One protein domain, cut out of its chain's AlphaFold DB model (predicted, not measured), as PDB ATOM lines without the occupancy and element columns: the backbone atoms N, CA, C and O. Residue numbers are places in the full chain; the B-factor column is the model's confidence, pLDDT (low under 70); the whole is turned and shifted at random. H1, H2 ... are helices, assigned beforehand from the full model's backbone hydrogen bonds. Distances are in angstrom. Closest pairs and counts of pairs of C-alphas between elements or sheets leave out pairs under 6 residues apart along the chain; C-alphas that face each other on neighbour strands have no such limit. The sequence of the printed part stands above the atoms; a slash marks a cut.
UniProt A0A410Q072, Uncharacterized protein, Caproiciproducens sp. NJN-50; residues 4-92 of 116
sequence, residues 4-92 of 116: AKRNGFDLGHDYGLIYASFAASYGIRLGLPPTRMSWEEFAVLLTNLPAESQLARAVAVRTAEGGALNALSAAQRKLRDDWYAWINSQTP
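This is residues 4 to 92 of the 116 residues of an uncharacterized protein of Caproiciproducens sp. NJN-50 (UniProt A0A410Q072). Helix H4 makes a crossbar through the middle of this domain, with the long helix H6 packed across its last end and H2 packed slantwise at its first end. H3 lies at the same end of the domain as H2, and from there the link between H2 and H3 loops outward, with residues 32 to 41 sticking out; the short helices H1 and H5 lie near the crossbar. The printed part has 89 residues with six named helices, H1 to H6 in order along the chain, and no named strand; the class is all helix. It is only just compact, close to loose, with a radius of gyration of the C-alphas of 14.1 A and spans of 41 by 31 by 19 A.

The longest helix is H6, residues 74 to 90, 24.5 A from C-alpha 74 at (-42.601, 31.175, -7.976) to C-alpha 90 at (-33.615, 52.783, -15.340). H4 is residues 54 to 62, 12.4 A long. H2 is residues 15 to 26, 15.8 A long, and begins with C-alpha 15 at (-35.702, 52.110, 1.043). H3 is residues 39 to 47, 12.1 A long. H1, residues 4 to 7, and H5, residues 66 to 70, are short.

H6 touches H4 with residues 76 to 83 alone; the closest C-alphas are those of Arg 62 and Arg 80, 4.9 A apart, and the lines are about perpendicular at 82 degrees. H4 also touches H2, at a steep tilt of 52 degrees, opposite ways; the closest C-alphas are those of Leu 17 and Leu 55, 5.1 A apart. H2 and H3 only just touch, with 3 pairs of C-alphas within 8 A, the closest those of Ile 18 and Leu 46 at 7.7 A; they are about perpendicular at 81 degrees. The helix packing is mostly crossed: none of these three pairs is at a shallow tilt. H1 is close to H6 but not clearly touching, with the closest C-alphas, those of Lys 5 and Ile 87, 6.9 A apart. H5 is close to H4 but not clearly touching, with the closest C-alphas, those of Val 61 and Leu 69, 7.7 A apart. H2 and H6 are apart. In H2, H3, H4, H5 and H6 every O i to N i+4 pair is within hydrogen-bond range, and H1 is too short for such a pair.

The C-alphas farthest apart, those of Pro 33 and Gly 67, are 43.2 A from each other. Residues 32 to 41, of which 39 to 41 belong to H3, stand free; without them the body spans 34 by 31 by 19 A. The link from H2 to H3 is long, and those from H4 to H5 and H5 to H6 are tight. The printed part has no cut. Its mean pLDDT is 92.1, with residue 4 alone under 70.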
ATOM      1  N   ALA A   4     -26.131  49.077  -9.139       68.69
ATOM      2  CA  ALA A   4     -27.284  48.427  -8.513       68.69
ATOM      3  C   ALA A   4     -27.543  47.019  -9.083       68.69
ATOM      4  O   ALA A   4     -27.815  46.081  -8.335       68.69
ATOM      5  N   LYS A   5     -27.364  46.828 -10.401       71.31
ATOM      6  CA  LYS A   5     -27.499  45.515 -11.065       71.31
ATOM      7  C   LYS A   5     -26.473  44.505 -10.538       71.31
ATOM      8  O   LYS A   5     -26.782  43.323 -10.465       71.31
ATOM      9  N   ARG A   6     -25.275  44.969 -10.161       76.19
ATOM     10  CA  ARG A   6     -24.209  44.133  -9.583       76.19
ATOM     11  C   ARG A   6     -24.478  43.778  -8.122       76.19
ATOM     12  O   ARG A   6     -24.250  42.645  -7.724       76.19
ATOM     13  N   ASN A   7     -24.964  44.741  -7.344       83.69
ATOM     14  CA  ASN A   7     -25.145  44.576  -5.903       83.69
ATOM     15  C   ASN A   7     -26.496  43.940  -5.530       83.69
ATOM     16  O   ASN A   7     -26.664  43.493  -4.402       83.69
ATOM     17  N   GLY A   8     -27.465  43.908  -6.452       91.00
ATOM     18  CA  GLY A   8     -28.801  43.347  -6.217       91.00
ATOM     19  C   GLY A   8     -29.738  44.245  -5.402       91.00
ATOM     20  O   GLY A   8     -30.828  43.802  -5.036       91.00
ATOM     21  N   PHE A   9     -29.346  45.490  -5.124       94.06
ATOM     22  CA  PHE A   9     -30.192  46.487  -4.468       94.06
ATOM     23  C   PHE A   9     -29.880  47.912  -4.934       94.06
ATOM     24  O   PHE A   9     -28.804  48.184  -5.473       94.06
ATOM     25  N   ASP A  10     -30.826  48.813  -4.685       94.31
ATOM     26  CA  ASP A  10     -30.712  50.258  -4.880       94.31
ATOM     27  C   ASP A  10     -31.286  51.008  -3.665       94.31
ATOM     28  O   ASP A  10     -32.335  50.642  -3.142       94.31
ATOM     29  N   LEU A  11     -30.615  52.070  -3.204       92.38
ATOM     30  CA  LEU A  11     -30.999  52.784  -1.976       92.38
ATOM     31  C   LEU A  11     -32.383  53.443  -2.056       92.38
ATOM     32  O   LEU A  11     -33.064  53.544  -1.037       92.38
ATOM     33  N   GLY A  12     -32.790  53.905  -3.241       91.62
ATOM     34  CA  GLY A  12     -34.090  54.534  -3.448       91.62
ATOM     35  C   GLY A  12     -35.196  53.496  -3.589       91.62
ATOM     36  O   GLY A  12     -36.198  53.559  -2.875       91.62
ATOM     37  N   HIS A  13     -35.000  52.515  -4.473       93.88
ATOM     38  CA  HIS A  13     -35.982  51.452  -4.712       93.88
ATOM     39  C   HIS A  13     -36.223  50.594  -3.464       93.88
ATOM     40  O   HIS A  13     -37.363  50.268  -3.137       93.88
ATOM     41  N   ASP A  14     -35.153  50.257  -2.741       95.88
ATOM     42  CA  ASP A  14     -35.197  49.344  -1.601       95.88
ATOM     43  C   ASP A  14     -35.287  50.055  -0.250       95.88
ATOM     44  O   ASP A  14     -35.136  49.403   0.784       95.88
ATOM     45  N   TYR A  15     -35.585  51.360  -0.213       94.75
ATOM     46  CA  TYR A  15     -35.702  52.110   1.043       94.75
ATOM     47  C   TYR A  15     -36.622  51.415   2.060       94.75
ATOM     48  O   TYR A  15     -36.282  51.322   3.238       94.75
ATOM     49  N   GLY A  16     -37.752  50.852   1.615       94.88
ATOM     50  CA  GLY A  16     -38.658  50.100   2.489       94.88
ATOM     51  C   GLY A  16     -38.027  48.835   3.085       94.88
ATOM     52  O   GLY A  16     -38.198  48.562   4.275       94.88
ATOM     53  N   LEU A  17     -37.250  48.087   2.294       96.69
ATOM     54  CA  LEU A  17     -36.533  46.897   2.763       96.69
ATOM     55  C   LEU A  17     -35.382  47.270   3.699       96.69
ATOM     56  O   LEU A  17     -35.160  46.579   4.693       96.69
ATOM     57  N   ILE A  18     -34.682  48.369   3.411       96.12
ATOM     58  CA  ILE A  18     -33.634  48.932   4.268       96.12
ATOM     59  C   ILE A  18     -34.247  49.347   5.609       96.12
ATOM     60  O   ILE A  18     -33.786  48.886   6.653       96.12
ATOM     61  N   TYR A  19     -35.336  50.122   5.594       95.12
ATOM     62  CA  TYR A  19     -36.066  50.538   6.794       95.12
ATOM     63  C   TYR A  19     -36.474  49.336   7.646       95.12
ATOM     64  O   TYR A  19     -36.172  49.284   8.837       95.12
ATOM     65  N   ALA A  20     -37.136  48.347   7.040       95.75
ATOM     66  CA  ALA A  20     -37.615  47.174   7.759       95.75
ATOM     67  C   ALA A  20     -36.464  46.323   8.316       95.75
ATOM     68  O   ALA A  20     -36.558  45.804   9.428       95.75
ATOM     69  N   SER A  21     -35.356  46.217   7.577       97.38
ATOM     70  CA  SER A  21     -34.168  45.479   8.011       97.38
ATOM     71  C   SER A  21     -33.468  46.157   9.188       97.38
ATOM     72  O   SER A  21     -33.105  45.471  10.140       97.38
ATOM     73  N   PHE A  22     -33.338  47.486   9.171       95.88
ATOM     74  CA  PHE A  22     -32.771  48.259  10.281       95.88
ATOM     75  C   PHE A  22     -33.656  48.199  11.529       95.88
ATOM     76  O   PHE A  22     -33.153  47.972  12.631       95.88
ATOM     77  N   ALA A  23     -34.973  48.334  11.358       94.62
ATOM     78  CA  ALA A  23     -35.917  48.265  12.466       94.62
ATOM     79  C   ALA A  23     -35.902  46.881  13.132       94.62
ATOM     80  O   ALA A  23     -35.879  46.796  14.356       94.62
ATOM     81  N   ALA A  24     -35.864  45.806  12.340       96.44
ATOM     82  CA  ALA A  24     -35.849  44.442  12.858       96.44
ATOM     83  C   ALA A  24     -34.495  44.037  13.467       96.44
ATOM     84  O   ALA A  24     -34.473  43.354  14.486       96.44
ATOM     85  N   SER A  25     -33.379  44.439  12.851       96.38
ATOM     86  CA  SER A  25     -32.042  43.969  13.254       96.38
ATOM     87  C   SER A  25     -31.429  44.812  14.367       96.38
ATOM     88  O   SER A  25     -30.731  44.283  15.227       96.38
ATOM     89  N   TYR A  26     -31.680  46.124  14.351       94.06
ATOM     90  CA  TYR A  26     -31.015  47.085  15.234       94.06
ATOM     91  C   TYR A  26     -31.992  47.907  16.081       94.06
ATOM     92  O   TYR A  26     -31.559  48.713  16.898       94.06
ATOM     93  N   GLY A  27     -33.307  47.766  15.878       93.00
ATOM     94  CA  GLY A  27     -34.302  48.633  16.521       93.00
ATOM     95  C   GLY A  27     -34.293  50.075  15.996       93.00
ATOM     96  O   GLY A  27     -34.918  50.951  16.591       93.00
ATOM     97  N   ILE A  28     -33.597  50.343  14.883       91.31
ATOM     98  CA  ILE A  28     -33.436  51.689  14.322       91.31
ATOM     99  C   ILE A  28     -34.554  51.960  13.314       91.31
ATOM    100  O   ILE A  28     -34.666  51.293  12.288       91.31
ATOM    101  N   ARG A  29     -35.364  52.988  13.575       90.12
ATOM    102  CA  ARG A  29     -36.400  53.467  12.648       90.12
ATOM    103  C   ARG A  29     -35.854  54.626  11.822       90.12
ATOM    104  O   ARG A  29     -35.740  55.739  12.330       90.12
ATOM    105  N   LEU A  30     -35.535  54.369  10.556       87.44
ATOM    106  CA  LEU A  30     -34.983  55.380   9.651       87.44
ATOM    107  C   LEU A  30     -36.053  56.409   9.260       87.44
ATOM    108  O   LEU A  30     -36.953  56.101   8.492       87.44
ATOM    109  N   GLY A  31     -35.959  57.642   9.750       75.69
ATOM    110  CA  GLY A  31     -36.731  58.772   9.210       75.69
ATOM    111  C   GLY A  31     -37.699  59.471  10.166       75.69
ATOM    112  O   GLY A  31     -37.936  60.657   9.952       75.69
ATOM    113  N   LEU A  32     -38.216  58.832  11.229       70.62
ATOM    114  CA  LEU A  32     -39.087  59.508  12.215       70.62
ATOM    115  C   LEU A  32     -38.969  58.922  13.645       70.62
ATOM    116  O   LEU A  32     -39.323  57.755  13.841       70.62
ATOM    117  N   PRO A  33     -38.557  59.728  14.654       74.50
ATOM    118  CA  PRO A  33     -37.957  61.066  14.516       74.50
ATOM    119  C   PRO A  33     -36.679  61.015  13.652       74.50
ATOM    120  O   PRO A  33     -36.156  59.921  13.433       74.50
ATOM    121  N   PRO A  34     -36.177  62.156  13.133       75.19
ATOM    122  CA  PRO A  34     -34.987  62.169  12.289       75.19
ATOM    123  C   PRO A  34     -33.832  61.426  12.960       75.19
ATOM    124  O   PRO A  34     -33.343  61.829  14.017       75.19
ATOM    125  N   THR A  35     -33.421  60.320  12.350       77.75
ATOM    126  CA  THR A  35     -32.294  59.528  12.827       77.75
ATOM    127  C   THR A  35     -31.030  60.358  12.638       77.75
ATOM    128  O   THR A  35     -30.690  60.726  11.515       77.75
ATOM    129  N   ARG A  36     -30.345  60.691  13.733       83.94
ATOM    130  CA  ARG A  36     -29.034  61.341  13.676       83.94
ATOM    131  C   ARG A  36     -27.972  60.252  13.605       83.94
ATOM    132  O   ARG A  36     -27.617  59.701  14.636       83.94
ATOM    133  N   MET A  37     -27.516  59.952  12.396       89.56
ATOM    134  CA  MET A  37     -26.378  59.068  12.139       89.56
ATOM    135  C   MET A  37     -25.527  59.640  11.012       89.56
ATOM    136  O   MET A  37     -26.049  60.350  10.145       89.56
ATOM    137  N   SER A  38     -24.226  59.354  11.036       91.88
ATOM    138  CA  SER A  38     -23.353  59.705   9.915       91.88
ATOM    139  C   SER A  38     -23.582  58.755   8.736       91.88
ATOM    140  O   SER A  38     -24.173  57.680   8.878       91.88
ATOM    141  N   TRP A  39     -23.109  59.146   7.553       91.88
ATOM    142  CA  TRP A  39     -23.170  58.271   6.385       91.88
ATOM    143  C   TRP A  39     -22.329  57.002   6.582       91.88
ATOM    144  O   TRP A  39     -22.742  55.912   6.194       91.88
ATOM    145  N   GLU A  40     -21.170  57.133   7.225       94.75
ATOM    146  CA  GLU A  40     -20.265  56.027   7.529       94.75
ATOM    147  C   GLU A  40     -20.924  55.029   8.483       94.75
ATOM    148  O   GLU A  40     -20.883  53.825   8.237       94.75
ATOM    149  N   GLU A  41     -21.588  55.523   9.532       93.31
ATOM    150  CA  GLU A  41     -22.359  54.692  10.457       93.31
ATOM    151  C   GLU A  41     -23.480  53.943   9.726       93.31
ATOM    152  O   GLU A  41     -23.600  52.723   9.853       93.31
ATOM    153  N   PHE A  42     -24.254  54.648   8.893       94.50
ATOM    154  CA  PHE A  42     -25.288  54.029   8.065       94.50
ATOM    155  C   PHE A  42     -24.717  52.923   7.164       94.50
ATOM    156  O   PHE A  42     -25.268  51.822   7.116       94.50
ATOM    157  N   ALA A  43     -23.606  53.188   6.469       94.06
ATOM    158  CA  ALA A  43     -22.977  52.239   5.556       94.06
ATOM    159  C   ALA A  43     -22.442  50.994   6.281       94.06
ATOM    160  O   ALA A  43     -22.604  49.875   5.787       94.06
ATOM    161  N   VAL A  44     -21.852  51.163   7.469       95.81
ATOM    162  CA  VAL A  44     -21.416  50.043   8.316       95.81
ATOM    163  C   VAL A  44     -22.614  49.191   8.729       95.81
ATOM    164  O   VAL A  44     -22.568  47.973   8.569       95.81
ATOM    165  N   LEU A  45     -23.712  49.795   9.190       95.94
ATOM    166  CA  LEU A  45     -24.909  49.041   9.576       95.94
ATOM    167  C   LEU A  45     -25.546  48.324   8.379       95.94
ATOM    168  O   LEU A  45     -25.916  47.158   8.482       95.94
ATOM    169  N   LEU A  46     -25.630  48.986   7.224       95.25
ATOM    170  CA  LEU A  46     -26.199  48.407   6.008       95.25
ATOM    171  C   LEU A  46     -25.395  47.192   5.521       95.25
ATOM    172  O   LEU A  46     -25.977  46.178   5.143       95.25
ATOM    173  N   THR A  47     -24.063  47.283   5.540       93.62
ATOM    174  CA  THR A  47     -23.175  46.198   5.088       93.62
ATOM    175  C   THR A  47     -23.082  45.039   6.081       93.62
ATOM    176  O   THR A  47     -22.736  43.933   5.676       93.62
ATOM    177  N   ASN A  48     -23.440  45.260   7.351       95.56
ATOM    178  CA  ASN A  48     -23.443  44.243   8.409       95.56
ATOM    179  C   ASN A  48     -24.849  43.719   8.743       95.56
ATOM    180  O   ASN A  48     -25.066  43.153   9.820       95.56
ATOM    181  N   LEU A  49     -25.811  43.888   7.831       96.44
ATOM    182  CA  LEU A  49     -27.144  43.324   8.000       96.44
ATOM    183  C   LEU A  49     -27.089  41.788   8.086       96.44
ATOM    184  O   LEU A  49     -26.399  41.149   7.288       96.44
ATOM    185  N   PRO A  50     -27.867  41.168   8.992       96.00
ATOM    186  CA  PRO A  50     -27.989  39.716   9.038       96.00
ATOM    187  C   PRO A  50     -28.488  39.147   7.704       96.00
ATOM    188  O   PRO A  50     -29.340  39.752   7.045       96.00
ATOM    189  N   ALA A  51     -28.033  37.944   7.341       94.25
ATOM    190  CA  ALA A  51     -28.452  37.256   6.113       94.25
ATOM    191  C   ALA A  51     -29.978  37.030   6.033       94.25
ATOM    192  O   ALA A  51     -30.559  37.045   4.950       94.25
ATOM    193  N   GLU A  52     -30.641  36.902   7.186       94.06
ATOM    194  CA  GLU A  52     -32.097  36.735   7.296       94.06
ATOM    195  C   GLU A  52     -32.885  38.055   7.212       94.06
ATOM    196  O   GLU A  52     -34.125  38.067   7.190       94.06
ATOM    197  N   SER A  53     -32.189  39.194   7.151       97.19
ATOM    198  CA  SER A  53     -32.833  40.494   6.982       97.19
ATOM    199  C   SER A  53     -33.633  40.545   5.678       97.19
ATOM    200  O   SER A  53     -33.391  39.798   4.725       97.19
ATOM    201  N   GLN A  54     -34.646  41.411   5.635       96.19
ATOM    202  CA  GLN A  54     -35.522  41.501   4.466       96.19
ATOM    203  C   GLN A  54     -34.742  41.931   3.218       96.19
ATOM    204  O   GLN A  54     -34.943  41.361   2.146       96.19
ATOM    205  N   LEU A  55     -33.813  42.882   3.373       97.31
ATOM    206  CA  LEU A  55     -32.937  43.324   2.294       97.31
ATOM    207  C   LEU A  55     -32.012  42.194   1.831       97.31
ATOM    208  O   LEU A  55     -31.967  41.918   0.636       97.31
ATOM    209  N   ALA A  56     -31.322  41.510   2.750       96.06
ATOM    210  CA  ALA A  56     -30.383  40.447   2.385       96.06
ATOM    211  C   ALA A  56     -31.075  39.294   1.640       96.06
ATOM    212  O   ALA A  56     -30.565  38.826   0.622       96.06
ATOM    213  N   ARG A  57     -32.282  38.896   2.065       96.50
ATOM    214  CA  ARG A  57     -33.075  37.876   1.360       96.50
ATOM    215  C   ARG A  57     -33.506  38.324  -0.036       96.50
ATOM    216  O   ARG A  57     -33.434  37.530  -0.973       96.50
ATOM    217  N   ALA A  58     -33.931  39.577  -0.197       97.12
ATOM    218  CA  ALA A  58     -34.280  40.116  -1.512       97.12
ATOM    219  C   ALA A  58     -33.058  40.163  -2.442       97.12
ATOM    220  O   ALA A  58     -33.141  39.704  -3.582       97.12
ATOM    221  N   VAL A  59     -31.916  40.642  -1.940       96.12
ATOM    222  CA  VAL A  59     -30.639  40.661  -2.668       96.12
ATOM    223  C   VAL A  59     -30.252  39.251  -3.102       96.12
ATOM    224  O   VAL A  59     -30.020  39.045  -4.288       96.12
ATOM    225  N   ALA A  60     -30.282  38.269  -2.196       95.94
ATOM    226  CA  ALA A  60     -29.939  36.880  -2.503       95.94
ATOM    227  C   ALA A  60     -30.815  36.282  -3.619       95.94
ATOM    228  O   ALA A  60     -30.321  35.564  -4.483       95.94
ATOM    229  N   VAL A  61     -32.110  36.607  -3.653       97.00
ATOM    230  CA  VAL A  61     -33.014  36.190  -4.738       97.00
ATOM    231  C   VAL A  61     -32.654  36.874  -6.064       97.00
ATOM    232  O   VAL A  61     -32.628  36.232  -7.120       97.00
ATOM    233  N   ARG A  62     -32.350  38.176  -6.026       96.12
ATOM    234  CA  ARG A  62     -32.008  38.989  -7.205       96.12
ATOM    235  C   ARG A  62     -30.637  38.666  -7.790       96.12
ATOM    236  O   ARG A  62     -30.453  38.839  -8.991       96.12
ATOM    237  N   THR A  63     -29.706  38.179  -6.974       94.62
ATOM    238  CA  THR A  63     -28.347  37.788  -7.380       94.62
ATOM    239  C   THR A  63     -28.156  36.275  -7.452       94.62
ATOM    240  O   THR A  63     -27.060  35.820  -7.751       94.62
ATOM    241  N   ALA A  64     -29.212  35.482  -7.230       94.81
ATOM    242  CA  ALA A  64     -29.157  34.030  -7.363       94.81
ATOM    243  C   ALA A  64     -28.625  33.604  -8.741       94.81
ATOM    244  O   ALA A  64     -29.058  34.126  -9.773       94.81
ATOM    245  N   GLU A  65     -27.734  32.618  -8.739       94.00
ATOM    246  CA  GLU A  65     -27.107  32.026  -9.920       94.00
ATOM    247  C   GLU A  65     -27.018  30.498  -9.757       94.00
ATOM    248  O   GLU A  65     -27.205  29.958  -8.661       94.00
ATOM    249  N   GLY A  66     -26.766  29.782 -10.857       94.25
ATOM    250  CA  GLY A  66     -26.568  28.329 -10.851       94.25
ATOM    251  C   GLY A  66     -27.698  27.555 -10.157       94.25
ATOM    252  O   GLY A  66     -28.879  27.757 -10.435       94.25
ATOM    253  N   GLY A  67     -27.337  26.663  -9.233       94.69
ATOM    254  CA  GLY A  67     -28.304  25.842  -8.496       94.69
ATOM    255  C   GLY A  67     -29.301  26.651  -7.657       94.69
ATOM    256  O   GLY A  67     -30.464  26.264  -7.561       94.69
ATOM    257  N   ALA A  68     -28.889  27.801  -7.111       93.62
ATOM    258  CA  ALA A  68     -29.767  28.654  -6.308       93.62
ATOM    259  C   ALA A  68     -30.869  29.302  -7.157       93.62
ATOM    260  O   ALA A  68     -32.009  29.407  -6.709       93.62
ATOM    261  N   LEU A  69     -30.555  29.672  -8.404       95.19
ATOM    262  CA  LEU A  69     -31.535  30.200  -9.355       95.19
ATOM    263  C   LEU A  69     -32.627  29.164  -9.668       95.19
ATOM    264  O   LEU A  69     -33.814  29.495  -9.698       95.19
ATOM    265  N   ASN A  70     -32.233  27.899  -9.833       95.44
ATOM    266  CA  ASN A  70     -33.155  26.793 -10.111       95.44
ATOM    267  C   ASN A  70     -34.041  26.440  -8.904       95.44
ATOM    268  O   ASN A  70     -35.145  25.929  -9.082       95.44
ATOM    269  N   ALA A  71     -33.575  26.732  -7.688       96.88
ATOM    270  CA  ALA A  71     -34.284  26.444  -6.444       96.88
ATOM    271  C   ALA A  71     -35.290  27.532  -6.024       96.88
ATOM    272  O   ALA A  71     -36.003  27.352  -5.036       96.88
ATOM    273  N   LEU A  72     -35.371  28.660  -6.741       97.31
ATOM    274  CA  LEU A  72     -36.299  29.736  -6.388       97.31
ATOM    275  C   LEU A  72     -37.758  29.258  -6.453       97.31
ATOM    276  O   LEU A  72     -38.172  28.532  -7.357       97.31
ATOM    277  N   SER A  73     -38.581  29.721  -5.519       98.12
ATOM    278  CA  SER A  73     -40.036  29.584  -5.600       98.12
ATOM    279  C   SER A  73     -40.629  30.502  -6.678       98.12
ATOM    280  O   SER A  73     -39.974  31.421  -7.174       98.12
ATOM    281  N   ALA A  74     -41.904  30.302  -7.026       97.88
ATOM    282  CA  ALA A  74     -42.601  31.175  -7.976       97.88
ATOM    283  C   ALA A  74     -42.652  32.641  -7.504       97.88
ATOM    284  O   ALA A  74     -42.433  33.552  -8.298       97.88
ATOM    285  N   ALA A  75     -42.867  32.869  -6.204       97.69
ATOM    286  CA  ALA A  75     -42.866  34.210  -5.623       97.69
ATOM    287  C   ALA A  75     -41.477  34.866  -5.687       97.69
ATOM    288  O   ALA A  75     -41.365  36.044  -6.016       97.69
ATOM    289  N   GLN A  76     -40.412  34.099  -5.429       97.81
ATOM    290  CA  GLN A  76     -39.037  34.596  -5.533       97.81
ATOM    291  C   GLN A  76     -38.647  34.904  -6.982       97.81
ATOM    292  O   GLN A  76     -38.021  35.930  -7.231       97.81
ATOM    293  N   ARG A  77     -39.062  34.070  -7.946       97.44
ATOM    294  CA  ARG A  77     -38.903  34.380  -9.374       97.44
ATOM    295  C   ARG A  77     -39.592  35.689  -9.735       97.44
ATOM    296  O   ARG A  77     -38.942  36.564 -10.285       97.44
ATOM    297  N   LYS A  78     -40.848  35.876  -9.317       97.31
ATOM    298  CA  LYS A  78     -41.563  37.134  -9.558       97.31
ATOM    299  C   LYS A  78     -40.827  38.340  -8.959       97.31
ATOM    300  O   LYS A  78     -40.647  39.337  -9.645       97.31
ATOM    301  N   LEU A  79     -40.361  38.240  -7.711       96.75
ATOM    302  CA  LEU A  79     -39.589  39.306  -7.059       96.75
ATOM    303  C   LEU A  79     -38.326  39.663  -7.853       96.75
ATOM    304  O   LEU A  79     -37.983  40.838  -7.992       96.75
ATOM    305  N   ARG A  80     -37.630  38.648  -8.370       96.25
ATOM    306  CA  ARG A  80     -36.452  38.826  -9.219       96.25
ATOM    307  C   ARG A  80     -36.818  39.491 -10.548       96.25
ATOM    308  O   ARG A  80     -36.140  40.434 -10.947       96.25
ATOM    309  N   ASP A  81     -37.868  39.028 -11.212       95.56
ATOM    310  CA  ASP A  81     -38.299  39.543 -12.513       95.56
ATOM    311  C   ASP A  81     -38.756  41.003 -12.417       95.56
ATOM    312  O   ASP A  81     -38.344  41.828 -13.231       95.56
ATOM    313  N   ASP A  82     -39.521  41.349 -11.376       95.94
ATOM    314  CA  ASP A  82     -39.950  42.724 -11.095       95.94
ATOM    315  C   ASP A  82     -38.732  43.651 -10.906       95.94
ATOM    316  O   ASP A  82     -38.690  44.759 -11.447       95.94
ATOM    317  N   TRP A  83     -37.702  43.181 -10.190       95.25
ATOM    318  CA  TRP A  83     -36.443  43.910 -10.017       95.25
ATOM    319  C   TRP A  83     -35.705  44.121 -11.344       95.25
ATOM    320  O   TRP A  83     -35.272  45.238 -11.635       95.25
ATOM    321  N   TYR A  84     -35.579  43.081 -12.175       92.44
ATOM    322  CA  TYR A  84     -34.924  43.216 -13.478       92.44
ATOM    323  C   TYR A  84     -35.710  44.116 -14.434       92.44
ATOM    324  O   TYR A  84     -35.108  44.893 -15.176       92.44
ATOM    325  N   ALA A  85     -37.041  44.065 -14.404       92.56
ATOM    326  CA  ALA A  85     -37.883  44.979 -15.167       92.56
ATOM    327  C   ALA A  85     -37.648  46.430 -14.730       92.56
ATOM    328  O   ALA A  85     -37.423  47.305 -15.573       92.56
ATOM    329  N   TRP A  86     -37.614  46.678 -13.417       93.06
ATOM    330  CA  TRP A  86     -37.320  47.997 -12.873       93.06
ATOM    331  C   TRP A  86     -35.916  48.472 -13.260       93.06
ATOM    332  O   TRP A  86     -35.801  49.523 -13.887       93.06
ATOM    333  N   ILE A  87     -34.849  47.709 -13.003       89.56
ATOM    334  CA  ILE A  87     -33.482  48.170 -13.303       89.56
ATOM    335  C   ILE A  87     -33.272  48.386 -14.808       89.56
ATOM    336  O   ILE A  87     -32.638  49.359 -15.216       89.56
ATOM    337  N   ASN A  88     -33.875  47.545 -15.655       87.56
ATOM    338  CA  ASN A  88     -33.836  47.731 -17.101       87.56
ATOM    339  C   ASN A  88     -34.604  48.992 -17.520       87.56
ATOM    340  O   ASN A  88     -34.190  49.654 -18.467       87.56
ATOM    341  N   SER A  89     -35.674  49.383 -16.822       87.25
ATOM    342  CA  SER A  89     -36.345  50.670 -17.072       87.25
ATOM    343  C   SER A  89     -35.455  51.874 -16.740       87.25
ATOM    344  O   SER A  89     -35.530  52.883 -17.433       87.25
ATOM    345  N   GLN A  90     -34.562  51.738 -15.752       84.06
ATOM    346  CA  GLN A  90     -33.615  52.783 -15.340       84.06
ATOM    347  C   GLN A  90     -32.332  52.817 -16.190       84.06
ATOM    348  O   GLN A  90     -31.565  53.774 -16.122       84.06
ATOM    349  N   THR A  91     -32.071  51.773 -16.982       79.94
ATOM    350  CA  THR A  91     -30.837  51.656 -17.772       79.94
ATOM    351  C   THR A  91     -30.938  52.485 -19.068       79.94
ATOM    352  O   THR A  91     -31.933  52.329 -19.797       79.94
ATOM    353  N   PRO A  92     -29.933  53.323 -19.403       81.00
ATOM    354  CA  PRO A  92     -29.913  54.101 -20.644       81.00
ATOM    355  C   PRO A  92     -30.006  53.232 -21.905       81.00
ATOM    356  O   PRO A  92     -29.587  52.073 -21.919       81.00
TER     357      PRO A  92